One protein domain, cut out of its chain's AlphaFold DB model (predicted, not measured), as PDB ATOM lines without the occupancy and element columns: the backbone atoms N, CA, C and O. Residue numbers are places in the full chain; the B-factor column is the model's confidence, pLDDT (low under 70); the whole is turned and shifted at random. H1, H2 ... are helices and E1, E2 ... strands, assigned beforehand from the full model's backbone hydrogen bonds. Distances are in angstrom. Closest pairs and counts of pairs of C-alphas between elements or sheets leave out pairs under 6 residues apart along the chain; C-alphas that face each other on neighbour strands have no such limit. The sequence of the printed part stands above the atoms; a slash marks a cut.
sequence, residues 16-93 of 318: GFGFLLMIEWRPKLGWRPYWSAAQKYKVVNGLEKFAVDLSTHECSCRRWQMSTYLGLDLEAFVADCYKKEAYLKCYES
ATOM      1  N   GLY A  16     232.964 246.249  89.393       46.59
ATOM      2  CA  GLY A  16     231.742 245.666  88.817       46.59
ATOM      3  C   GLY A  16     230.700 245.189  89.841       46.59
ATOM      4  O   GLY A  16     229.507 245.456  89.691       46.59
ATOM      5  N   PHE A  17     231.134 244.506  90.907       48.03
ATOM      6  CA  PHE A  17     230.229 243.788  91.822       48.03
ATOM      7  C   PHE A  17     229.251 244.695  92.587       48.03
ATOM      8  O   PHE A  17     228.070 244.367  92.696       48.03
ATOM      9  N   GLY A  18     229.702 245.862  93.062       49.47
ATOM     10  CA  GLY A  18     228.828 246.822  93.751       49.47
ATOM     11  C   GLY A  18     227.756 247.431  92.836       49.47
ATOM     12  O   GLY A  18     226.638 247.701  93.276       49.47
ATOM     13  N   PHE A  19     228.067 247.598  91.547       48.66
ATOM     14  CA  PHE A  19     227.130 248.127  90.557       48.66
ATOM     15  C   PHE A  19     226.059 247.094  90.176       48.66
ATOM     16  O   PHE A  19     224.873 247.428  90.143       48.66
ATOM     17  N   LEU A  20     226.459 245.834  89.969       49.41
ATOM     18  CA  LEU A  20     225.540 244.744  89.628       49.41
ATOM     19  C   LEU A  20     224.511 244.499  90.746       49.41
ATOM     20  O   LEU A  20     223.308 244.494  90.481       49.41
ATOM     21  N   LEU A  21     224.961 244.414  92.004       53.06
ATOM     22  CA  LEU A  21     224.072 244.180  93.147       53.06
ATOM     23  C   LEU A  21     223.075 245.335  93.374       53.06
ATOM     24  O   LEU A  21     221.929 245.105  93.764       53.06
ATOM     25  N   MET A  22     223.483 246.583  93.096       52.03
ATOM     26  CA  MET A  22     222.604 247.757  93.178       52.03
ATOM     27  C   MET A  22     221.491 247.737  92.115       52.03
ATOM     28  O   MET A  22     220.382 248.204  92.389       52.03
ATOM     29  N   ILE A  23     221.769 247.201  90.922       50.72
ATOM     30  CA  ILE A  23     220.773 247.027  89.854       50.72
ATOM     31  C   ILE A  23     219.789 245.911  90.225       50.72
ATOM     32  O   ILE A  23     218.574 246.121  90.179       50.72
ATOM     33  N   GLU A  24     220.301 244.752  90.642       41.97
ATOM     34  CA  GLU A  24     219.499 243.549  90.891       41.97
ATOM     35  C   GLU A  24     218.478 243.731  92.034       41.97
ATOM     36  O   GLU A  24     217.333 243.286  91.932       41.97
ATOM     37  N   TRP A  25     218.825 244.493  93.078       43.00
ATOM     38  CA  TRP A  25     217.936 244.747  94.223       43.00
ATOM     39  C   TRP A  25     216.829 245.797  94.005       43.00
ATOM     40  O   TRP A  25     215.987 245.980  94.892       43.00
ATOM     41  N   ARG A  26     216.801 246.539  92.883       55.00
ATOM     42  CA  ARG A  26     215.926 247.728  92.725       55.00
ATOM     43  C   ARG A  26     214.944 247.803  91.531       55.00
ATOM     44  O   ARG A  26     214.318 248.862  91.405       55.00
ATOM     45  N   PRO A  27     214.641 246.756  90.728       50.97
ATOM     46  CA  PRO A  27     213.773 246.906  89.546       50.97
ATOM     47  C   PRO A  27     212.320 247.337  89.849       50.97
ATOM     48  O   PRO A  27     211.637 247.843  88.965       50.97
ATOM     49  N   LYS A  28     211.832 247.187  91.090       53.16
ATOM     50  CA  LYS A  28     210.439 247.504  91.480       53.16
ATOM     51  C   LYS A  28     210.141 248.978  91.811       53.16
ATOM     52  O   LYS A  28     208.996 249.279  92.129       53.16
ATOM     53  N   LEU A  29     211.126 249.885  91.805       60.12
ATOM     54  CA  LEU A  29     210.960 251.240  92.374       60.12
ATOM     55  C   LEU A  29     211.351 252.412  91.451       60.12
ATOM     56  O   LEU A  29     211.409 253.542  91.924       60.12
ATOM     57  N   GLY A  30     211.623 252.181  90.163       75.38
ATOM     58  CA  GLY A  30     211.846 253.253  89.171       75.38
ATOM     59  C   GLY A  30     213.182 254.012  89.256       75.38
ATOM     60  O   GLY A  30     213.508 254.768  88.342       75.38
ATOM     61  N   TRP A  31     213.979 253.785  90.304       81.25
ATOM     62  CA  TRP A  31     215.296 254.400  90.492       81.25
ATOM     63  C   TRP A  31     216.283 254.018  89.384       81.25
ATOM     64  O   TRP A  31     216.538 252.838  89.144       81.25
ATOM     65  N   ARG A  32     216.894 255.027  88.759       82.38
ATOM     66  CA  ARG A  32     217.976 254.873  87.780       82.38
ATOM     67  C   ARG A  32     219.271 255.468  88.346       82.38
ATOM     68  O   ARG A  32     219.290 256.670  88.631       82.38
ATOM     69  N   PRO A  33     220.337 254.672  88.545       80.94
ATOM     70  CA  PRO A  33     221.647 255.191  88.911       80.94
ATOM     71  C   PRO A  33     222.358 255.753  87.675       80.94
ATOM     72  O   PRO A  33     222.442 255.096  86.639       80.94
ATOM     73  N   TYR A  34     222.915 256.952  87.805       82.38
ATOM     74  CA  TYR A  34     223.823 257.558  86.837       82.38
ATOM     75  C   TYR A  34     225.196 257.689  87.495       82.38
ATOM     76  O   TYR A  34     225.310 258.269  88.577       82.38
ATOM     77  N   TRP A  35     226.240 257.147  86.872       83.19
ATOM     78  CA  TRP A  35     227.615 257.396  87.309       83.19
ATOM     79  C   TRP A  35     227.987 258.861  87.043       83.19
ATOM     80  O   TRP A  35     227.581 259.415  86.020       83.19
ATOM     81  N   SER A  36     228.719 259.496  87.964       79.56
ATOM     82  CA  SER A  36     229.123 260.902  87.827       79.56
ATOM     83  C   SER A  36     230.637 261.073  87.724       79.56
ATOM     84  O   SER A  36     231.093 261.787  86.839       79.56
ATOM     85  N   ALA A  37     231.395 260.478  88.648       76.94
ATOM     86  CA  ALA A  37     232.860 260.423  88.645       76.94
ATOM     87  C   ALA A  37     233.339 259.485  89.764       76.94
ATOM     88  O   ALA A  37     232.774 259.507  90.857       76.94
ATOM     89  N   ALA A  38     234.406 258.715  89.533       83.06
ATOM     90  CA  ALA A  38     234.990 257.794  90.518       83.06
ATOM     91  C   ALA A  38     233.920 256.926  91.226       83.06
ATOM     92  O   ALA A  38     233.197 256.192  90.558       83.06
ATOM     93  N   GLN A  39     233.789 257.026  92.552       79.31
ATOM     94  CA  GLN A  39     232.812 256.288  93.367       79.31
ATOM     95  C   GLN A  39     231.503 257.069  93.642       79.31
ATOM     96  O   GLN A  39     230.695 256.655  94.475       79.31
ATOM     97  N   LYS A  40     231.263 258.187  92.939       85.31
ATOM     98  CA  LYS A  40     230.082 259.052  93.110       85.31
ATOM     99  C   LYS A  40     229.009 258.771  92.059       85.31
ATOM    100  O   LYS A  40     229.230 258.916  90.852       85.31
ATOM    101  N   TYR A  41     227.816 258.448  92.548       83.94
ATOM    102  CA  TYR A  41     226.624 258.129  91.770       83.94
ATOM    103  C   TYR A  41     225.494 259.118  92.068       83.94
ATOM    104  O   TYR A  41     225.371 259.680  93.155       83.94
ATOM    105  N   LYS A  42     224.628 259.313  91.078       87.44
ATOM    106  CA  LYS A  42     223.428 260.143  91.143       87.44
ATOM    107  C   LYS A  42     222.229 259.260  90.831       87.44
ATOM    108  O   LYS A  42     222.012 258.901  89.678       87.44
ATOM    109  N   VAL A  43     221.460 258.889  91.846       87.00
ATOM    110  CA  VAL A  43     220.276 258.037  91.683       87.00
ATOM    111  C   VAL A  43     219.045 258.926  91.517       87.00
ATOM    112  O   VAL A  43     218.831 259.849  92.303       87.00
ATOM    113  N   VAL A  44     218.253 258.681  90.473       84.75
ATOM    114  CA  VAL A  44     217.117 259.532  90.081       84.75
ATOM    115  C   VAL A  44     215.844 258.703  89.953       84.75
ATOM    116  O   VAL A  44     215.878 257.613  89.385       84.75
ATOM    117  N   ASN A  45     214.720 259.233  90.432       85.69
ATOM    118  CA  ASN A  45     213.387 258.666  90.240       85.69
ATOM    119  C   ASN A  45     212.376 259.799  90.025       85.69
ATOM    120  O   ASN A  45     211.990 260.498  90.963       85.69
ATOM    121  N   GLY A  46     211.999 260.028  88.764       83.88
ATOM    122  CA  GLY A  46     211.173 261.169  88.367       83.88
ATOM    123  C   GLY A  46     211.806 262.506  88.775       83.88
ATOM    124  O   GLY A  46     212.790 262.951  88.181       83.88
ATOM    125  N   LEU A  47     211.226 263.147  89.792       76.62
ATOM    126  CA  LEU A  47     211.700 264.421  90.338       76.62
ATOM    127  C   LEU A  47     212.782 264.253  91.419       76.62
ATOM    128  O   LEU A  47     213.644 265.126  91.540       76.62
ATOM    129  N   GLU A  48     212.774 263.145  92.171       81.75
ATOM    130  CA  GLU A  48     213.735 262.905  93.252       81.75
ATOM    131  C   GLU A  48     215.121 262.552  92.698       81.75
ATOM    132  O   GLU A  48     215.264 261.735  91.784       81.75
ATOM    133  N   LYS A  49     216.157 263.195  93.248       87.75
ATOM    134  CA  LYS A  49     217.552 263.103  92.797       87.75
ATOM    135  C   LYS A  49     218.454 263.061  94.026       87.75
ATOM    136  O   LYS A  49     218.552 264.056  94.738       87.75
ATOM    137  N   PHE A  50     219.125 261.936  94.251       84.81
ATOM    138  CA  PHE A  50     220.038 261.748  95.377       84.81
ATOM    139  C   PHE A  50     221.464 261.513  94.887       84.81
ATOM    140  O   PHE A  50     221.709 260.656  94.040       84.81
ATOM    141  N   ALA A  51     222.413 262.258  95.451       86.62
ATOM    142  CA  ALA A  51     223.819 261.882  95.415       86.62
ATOM    143  C   ALA A  51     224.064 260.727  96.402       86.62
ATOM    144  O   ALA A  51     223.561 260.757  97.534       86.62
ATOM    145  N   VAL A  52     224.827 259.736  95.951       85.06
ATOM    146  CA  VAL A  52     225.347 258.611  96.729       85.06
ATOM    147  C   VAL A  52     226.848 258.560  96.474       85.06
ATOM    148  O   VAL A  52     227.275 258.395  95.330       85.06
ATOM    149  N   ASP A  53     227.639 258.720  97.522       84.12
ATOM    150  CA  ASP A  53     229.088 258.580  97.469       84.12
ATOM    151  C   ASP A  53     229.473 257.251  98.121       84.12
ATOM    152  O   ASP A  53     229.282 257.058  99.321       84.12
ATOM    153  N   LEU A  54     229.980 256.309  97.321       78.81
ATOM    154  CA  LEU A  54     230.419 255.012  97.839       78.81
ATOM    155  C   LEU A  54     231.782 255.097  98.543       78.81
ATOM    156  O   LEU A  54     232.114 254.168  99.268       78.81
ATOM    157  N   SER A  55     232.540 256.193  98.381       75.38
ATOM    158  CA  SER A  55     233.843 256.378  99.046       75.38
ATOM    159  C   SER A  55     233.716 256.866 100.491       75.38
ATOM    160  O   SER A  55     234.529 256.509 101.338       75.38
ATOM    161  N   THR A  56     232.672 257.644 100.791       76.75
ATOM    162  CA  THR A  56     232.324 258.091 102.153       76.75
ATOM    163  C   THR A  56     231.144 257.318 102.750       76.75
ATOM    164  O   THR A  56     230.720 257.606 103.867       76.75
ATOM    165  N   HIS A  57     230.592 256.353 102.004       68.38
ATOM    166  CA  HIS A  57     229.359 255.616 102.315       68.38
ATOM    167  C   HIS A  57     228.133 256.519 102.593       68.38
ATOM    168  O   HIS A  57     227.175 256.118 103.261       68.38
ATOM    169  N   GLU A  58     228.121 257.745 102.056       75.44
ATOM    170  CA  GLU A  58     227.084 258.739 102.324       75.44
ATOM    171  C   GLU A  58     226.007 258.769 101.227       75.44
ATOM    172  O   GLU A  58     226.274 259.018 100.050       75.44
ATOM    173  N   CYS A  59     224.739 258.601 101.623       80.31
ATOM    174  CA  CYS A  59     223.599 258.969 100.785       80.31
ATOM    175  C   CYS A  59     222.984 260.276 101.278       80.31
ATOM    176  O   CYS A  59     222.447 260.326 102.385       80.31
ATOM    177  N   SER A  60     222.896 261.275 100.398       77.75
ATOM    178  CA  SER A  60     222.105 262.505 100.615       77.75
ATOM    179  C   SER A  60     220.638 262.238 101.003       77.75
ATOM    180  O   SER A  60     219.987 263.060 101.642       77.75
ATOM    181  N   CYS A  61     220.117 261.056 100.663       73.44
ATOM    182  CA  CYS A  61     218.796 260.574 101.047       73.44
ATOM    183  C   CYS A  61     218.657 260.136 102.519       73.44
ATOM    184  O   CYS A  61     217.530 259.871 102.946       73.44
ATOM    185  N   ARG A  62     219.776 259.946 103.240       66.69
ATOM    186  CA  ARG A  62     219.970 259.323 104.574       66.69
ATOM    187  C   ARG A  62     219.436 257.895 104.780       66.69
ATOM    188  O   ARG A  62     219.999 257.129 105.548       66.69
ATOM    189  N   ARG A  63     218.421 257.473 104.024       62.66
ATOM    190  CA  ARG A  63     217.716 256.174 104.115       62.66
ATOM    191  C   ARG A  63     218.604 254.927 103.938       62.66
ATOM    192  O   ARG A  63     218.186 253.832 104.303       62.66
ATOM    193  N   TRP A  64     219.805 255.078 103.380       60.59
ATOM    194  CA  TRP A  64     220.761 253.981 103.170       60.59
ATOM    195  C   TRP A  64     221.750 253.827 104.343       60.59
ATOM    196  O   TRP A  64     222.254 252.729 104.556       60.59
ATOM    197  N   GLN A  65     221.920 254.858 105.188       56.91
ATOM    198  CA  GLN A  65     222.822 254.855 106.359       56.91
ATOM    199  C   GLN A  65     222.399 253.875 107.476       56.91
ATOM    200  O   GLN A  65     223.060 253.797 108.500       56.91
ATOM    201  N   MET A  66     221.307 253.126 107.292       52.41
ATOM    202  CA  MET A  66     220.821 252.098 108.223       52.41
ATOM    203  C   MET A  66     220.574 250.733 107.550       52.41
ATOM    204  O   MET A  66     220.070 249.829 108.210       52.41
ATOM    205  N   SER A  67     220.823 250.571 106.239       50.19
ATOM    206  CA  SER A  67     220.315 249.398 105.494       50.19
ATOM    207  C   SER A  67     221.224 248.786 104.421       50.19
ATOM    208  O   SER A  67     220.818 247.808 103.798       50.19
ATOM    209  N   THR A  68     222.445 249.291 104.205       53.06
ATOM    210  CA  THR A  68     223.373 248.722 103.203       53.06
ATOM    211  C   THR A  68     224.777 248.467 103.748       53.06
ATOM    212  O   THR A  68     225.748 249.043 103.264       53.06
ATOM    213  N   TYR A  69     224.882 247.564 104.727       48.22
ATOM    214  CA  TYR A  69     226.159 246.985 105.162       48.22
ATOM    215  C   TYR A  69     226.362 245.610 104.528       48.22
ATOM    216  O   TYR A  69     225.929 244.575 105.030       48.22
ATOM    217  N   LEU A  70     226.990 245.634 103.353       61.72
ATOM    218  CA  LEU A  70     227.281 244.468 102.526       61.72
ATOM    219  C   LEU A  70     228.676 243.926 102.867       61.72
ATOM    220  O   LEU A  70     229.647 244.221 102.177       61.72
ATOM    221  N   GLY A  71     228.773 243.154 103.950       52.44
ATOM    222  CA  GLY A  71     229.986 242.400 104.303       52.44
ATOM    223  C   GLY A  71     231.122 243.189 104.967       52.44
ATOM    224  O   GLY A  71     232.154 242.596 105.263       52.44
ATOM    225  N   LEU A  72     230.942 244.485 105.236       59.41
ATOM    226  CA  LEU A  72     231.779 245.227 106.186       59.41
ATOM    227  C   LEU A  72     231.245 245.049 107.611       59.41
ATOM    228  O   LEU A  72     230.048 244.813 107.792       59.41
ATOM    229  N   ASP A  73     232.119 245.192 108.611       59.56
ATOM    230  CA  ASP A  73     231.731 245.105 110.020       59.56
ATOM    231  C   ASP A  73     230.665 246.158 110.368       59.56
ATOM    232  O   ASP A  73     230.869 247.367 110.225       59.56
ATOM    233  N   LEU A  74     229.508 245.669 110.814       64.62
ATOM    234  CA  LEU A  74     228.366 246.488 111.203       64.62
ATOM    235  C   LEU A  74     228.632 247.245 112.510       64.62
ATOM    236  O   LEU A  74     228.171 248.380 112.645       64.62
ATOM    237  N   GLU A  75     229.376 246.666 113.459       65.25
ATOM    238  CA  GLU A  75     229.588 247.299 114.770       65.25
ATOM    239  C   GLU A  75     230.512 248.525 114.684       65.25
ATOM    240  O   GLU A  75     230.398 249.442 115.498       65.25
ATOM    241  N   ALA A  76     231.359 248.605 113.653       73.50
ATOM    242  CA  ALA A  76     232.202 249.770 113.388       73.50
ATOM    243  C   ALA A  76     231.419 251.014 112.916       73.50
ATOM    244  O   ALA A  76     231.876 252.135 113.141       73.50
ATOM    245  N   PHE A  77     230.255 250.845 112.270       66.06
ATOM    246  CA  PHE A  77     229.480 251.951 111.679       66.06
ATOM    247  C   PHE A  77     228.172 252.274 112.415       66.06
ATOM    248  O   PHE A  77     227.695 253.410 112.374       66.06
ATOM    249  N   VAL A  78     227.572 251.297 113.097       80.62
ATOM    250  CA  VAL A  78     226.386 251.524 113.929       80.62
ATOM    251  C   VAL A  78     226.732 252.505 115.056       80.62
ATOM    252  O   VAL A  78     227.663 252.270 115.822       80.62
ATOM    253  N   ALA A  79     225.987 253.610 115.167       80.56
ATOM    254  CA  ALA A  79     226.220 254.629 116.194       80.56
ATOM    255  C   ALA A  79     226.105 254.045 117.614       80.56
ATOM    256  O   ALA A  79     225.267 253.177 117.864       80.56
ATOM    257  N   ASP A  80     226.915 254.542 118.557       85.81
ATOM    258  CA  ASP A  80     227.139 253.889 119.858       85.81
ATOM    259  C   ASP A  80     225.861 253.628 120.669       85.81
ATOM    260  O   ASP A  80     225.763 252.609 121.347       85.81
ATOM    261  N   CYS A  81     224.844 254.486 120.539       85.44
ATOM    262  CA  CYS A  81     223.533 254.330 121.178       85.44
ATOM    263  C   CYS A  81     222.744 253.075 120.749       85.44
ATOM    264  O   CYS A  81     221.826 252.669 121.458       85.44
ATOM    265  N   TYR A  82     223.100 252.452 119.624       82.69
ATOM    266  CA  TYR A  82     222.523 251.194 119.139       82.69
ATOM    267  C   TYR A  82     223.427 249.975 119.395       82.69
ATOM    268  O   TYR A  82     223.006 248.846 119.136       82.69
ATOM    269  N   LYS A  83     224.655 250.167 119.899       89.69
ATOM    270  CA  LYS A  83     225.567 249.061 120.224       89.69
ATOM    271  C   LYS A  83     225.110 248.322 121.480       89.69
ATOM    272  O   LYS A  83     224.494 248.896 122.383       89.69
ATOM    273  N   LYS A  84     225.501 247.049 121.584       91.00
ATOM    274  CA  LYS A  84     225.231 246.190 122.750       91.00
ATOM    275  C   LYS A  84     225.662 246.831 124.076       91.00
ATOM    276  O   LYS A  84     224.984 246.649 125.081       91.00
ATOM    277  N   GLU A  85     226.752 247.597 124.083       91.38
ATOM    278  CA  GLU A  85     227.200 248.332 125.271       91.38
ATOM    279  C   GLU A  85     226.193 249.369 125.772       91.38
ATOM    280  O   GLU A  85     225.970 249.451 126.976       91.38
ATOM    281  N   ALA A  86     225.592 250.165 124.880       92.88
ATOM    282  CA  ALA A  86     224.594 251.155 125.276       92.88
ATOM    283  C   ALA A  86     223.326 250.471 125.793       92.88
ATOM    284  O   ALA A  86     222.797 250.875 126.823       92.88
ATOM    285  N   TYR A  87     222.903 249.374 125.152       91.56
ATOM    286  CA  TYR A  87     221.814 248.543 125.667       91.56
ATOM    287  C   TYR A  87     222.110 248.034 127.087       91.56
ATOM    288  O   TYR A  87     221.272 248.181 127.971       91.56
ATOM    289  N   LEU A  88     223.306 247.487 127.335       94.62
ATOM    290  CA  LEU A  88     223.688 247.021 128.671       94.62
ATOM    291  C   LEU A  88     223.701 248.171 129.689       94.62
ATOM    292  O   LEU A  88     223.028 248.054 130.705       94.62
ATOM    293  N   LYS A  89     224.346 249.304 129.386       93.19
ATOM    294  CA  LYS A  89     224.389 250.494 130.264       93.19
ATOM    295  C   LYS A  89     222.984 251.037 130.589       93.19
ATOM    296  O   LYS A  89     222.742 251.479 131.705       93.19
ATOM    297  N   CYS A  90     222.033 250.959 129.651       93.06
ATOM    298  CA  CYS A  90     220.635 251.357 129.870       93.06
ATOM    299  C   CYS A  90     219.815 250.388 130.744       93.06
ATOM    300  O   CYS A  90     218.797 250.807 131.292       93.06
ATOM    301  N   TYR A  91     220.218 249.119 130.862       91.50
ATOM    302  CA  TYR A  91     219.512 248.089 131.645       91.50
ATOM    303  C   TYR A  91     220.315 247.563 132.854       91.50
ATOM    304  O   TYR A  91     219.824 246.710 133.591       91.50
ATOM    305  N   GLU A  92     221.524 248.080 133.081       94.25
ATOM    306  CA  GLU A  92     222.390 247.792 134.232       94.25
ATOM    307  C   GLU A  92     221.804 248.340 135.542       94.25
ATOM    308  O   GLU A  92     221.861 247.688 136.586       94.25
ATOM    309  N   SER A  93     221.164 249.512 135.487       90.19
ATOM    310  CA  SER A  93     220.412 250.060 136.612       90.19
ATOM    311  C   SER A  93     219.131 249.257 136.858       90.19
ATOM    312  O   SER A  93     218.193 249.307 136.058       90.19
TER     313      SER A  93
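Overview. This is residues 16 to 93 of the 318 residues of an uncharacterized protein of Arachis hypogaea (UniProt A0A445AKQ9). A small three-stranded sheet, with short helix H1 near it, stands at one end, and a long loop, residues 54 to 83, leads away to lone helix H2 at the other. The 78 printed residues run H1, E1, E2, E3, H2; the antiparallel sheet's order is E1 - E2 - E3, and the class is mixed, with under half in named elements. The whole is loose, radius of gyration of the C-alphas 16.0 A, spanning 50 by 26 by 22 A.

Arrangement. Begin at H1, residues 16 to 24, which only grazes the sheet with residues 19 to 23. E1, residues 32 to 37, and E2, residues 40 to 45, form a hairpin; N 34 and O 42 are 2.8 A apart. E2 and E3, residues 48 to 53, form another, completing a meander of antiparallel neighbours; look at N 43 and O 50, 2.8 A. H2, residues 84 to 92, is not on the sheet. In H1 and H2 every O i to N i+4 pair is within hydrogen-bond range.

Along the chain. Find C-alpha 16 at (231.742, 245.666, 88.817), where H1 begins its 12.6 A. E1, E2 and E3 measure 15.9, 16.9 and 16.5 A; H2, 11.9 A, ends at (222.390, 247.792, 134.232).

Size, cuts and confidence. The C-alphas farthest apart, Ser 36 and Ser 93, are 50.7 A apart. The printed part has no cut; E3 to H2 is a long link. Look for pLDDT under 70 at residues 16 to 29, 57, 62 to 75 and 77.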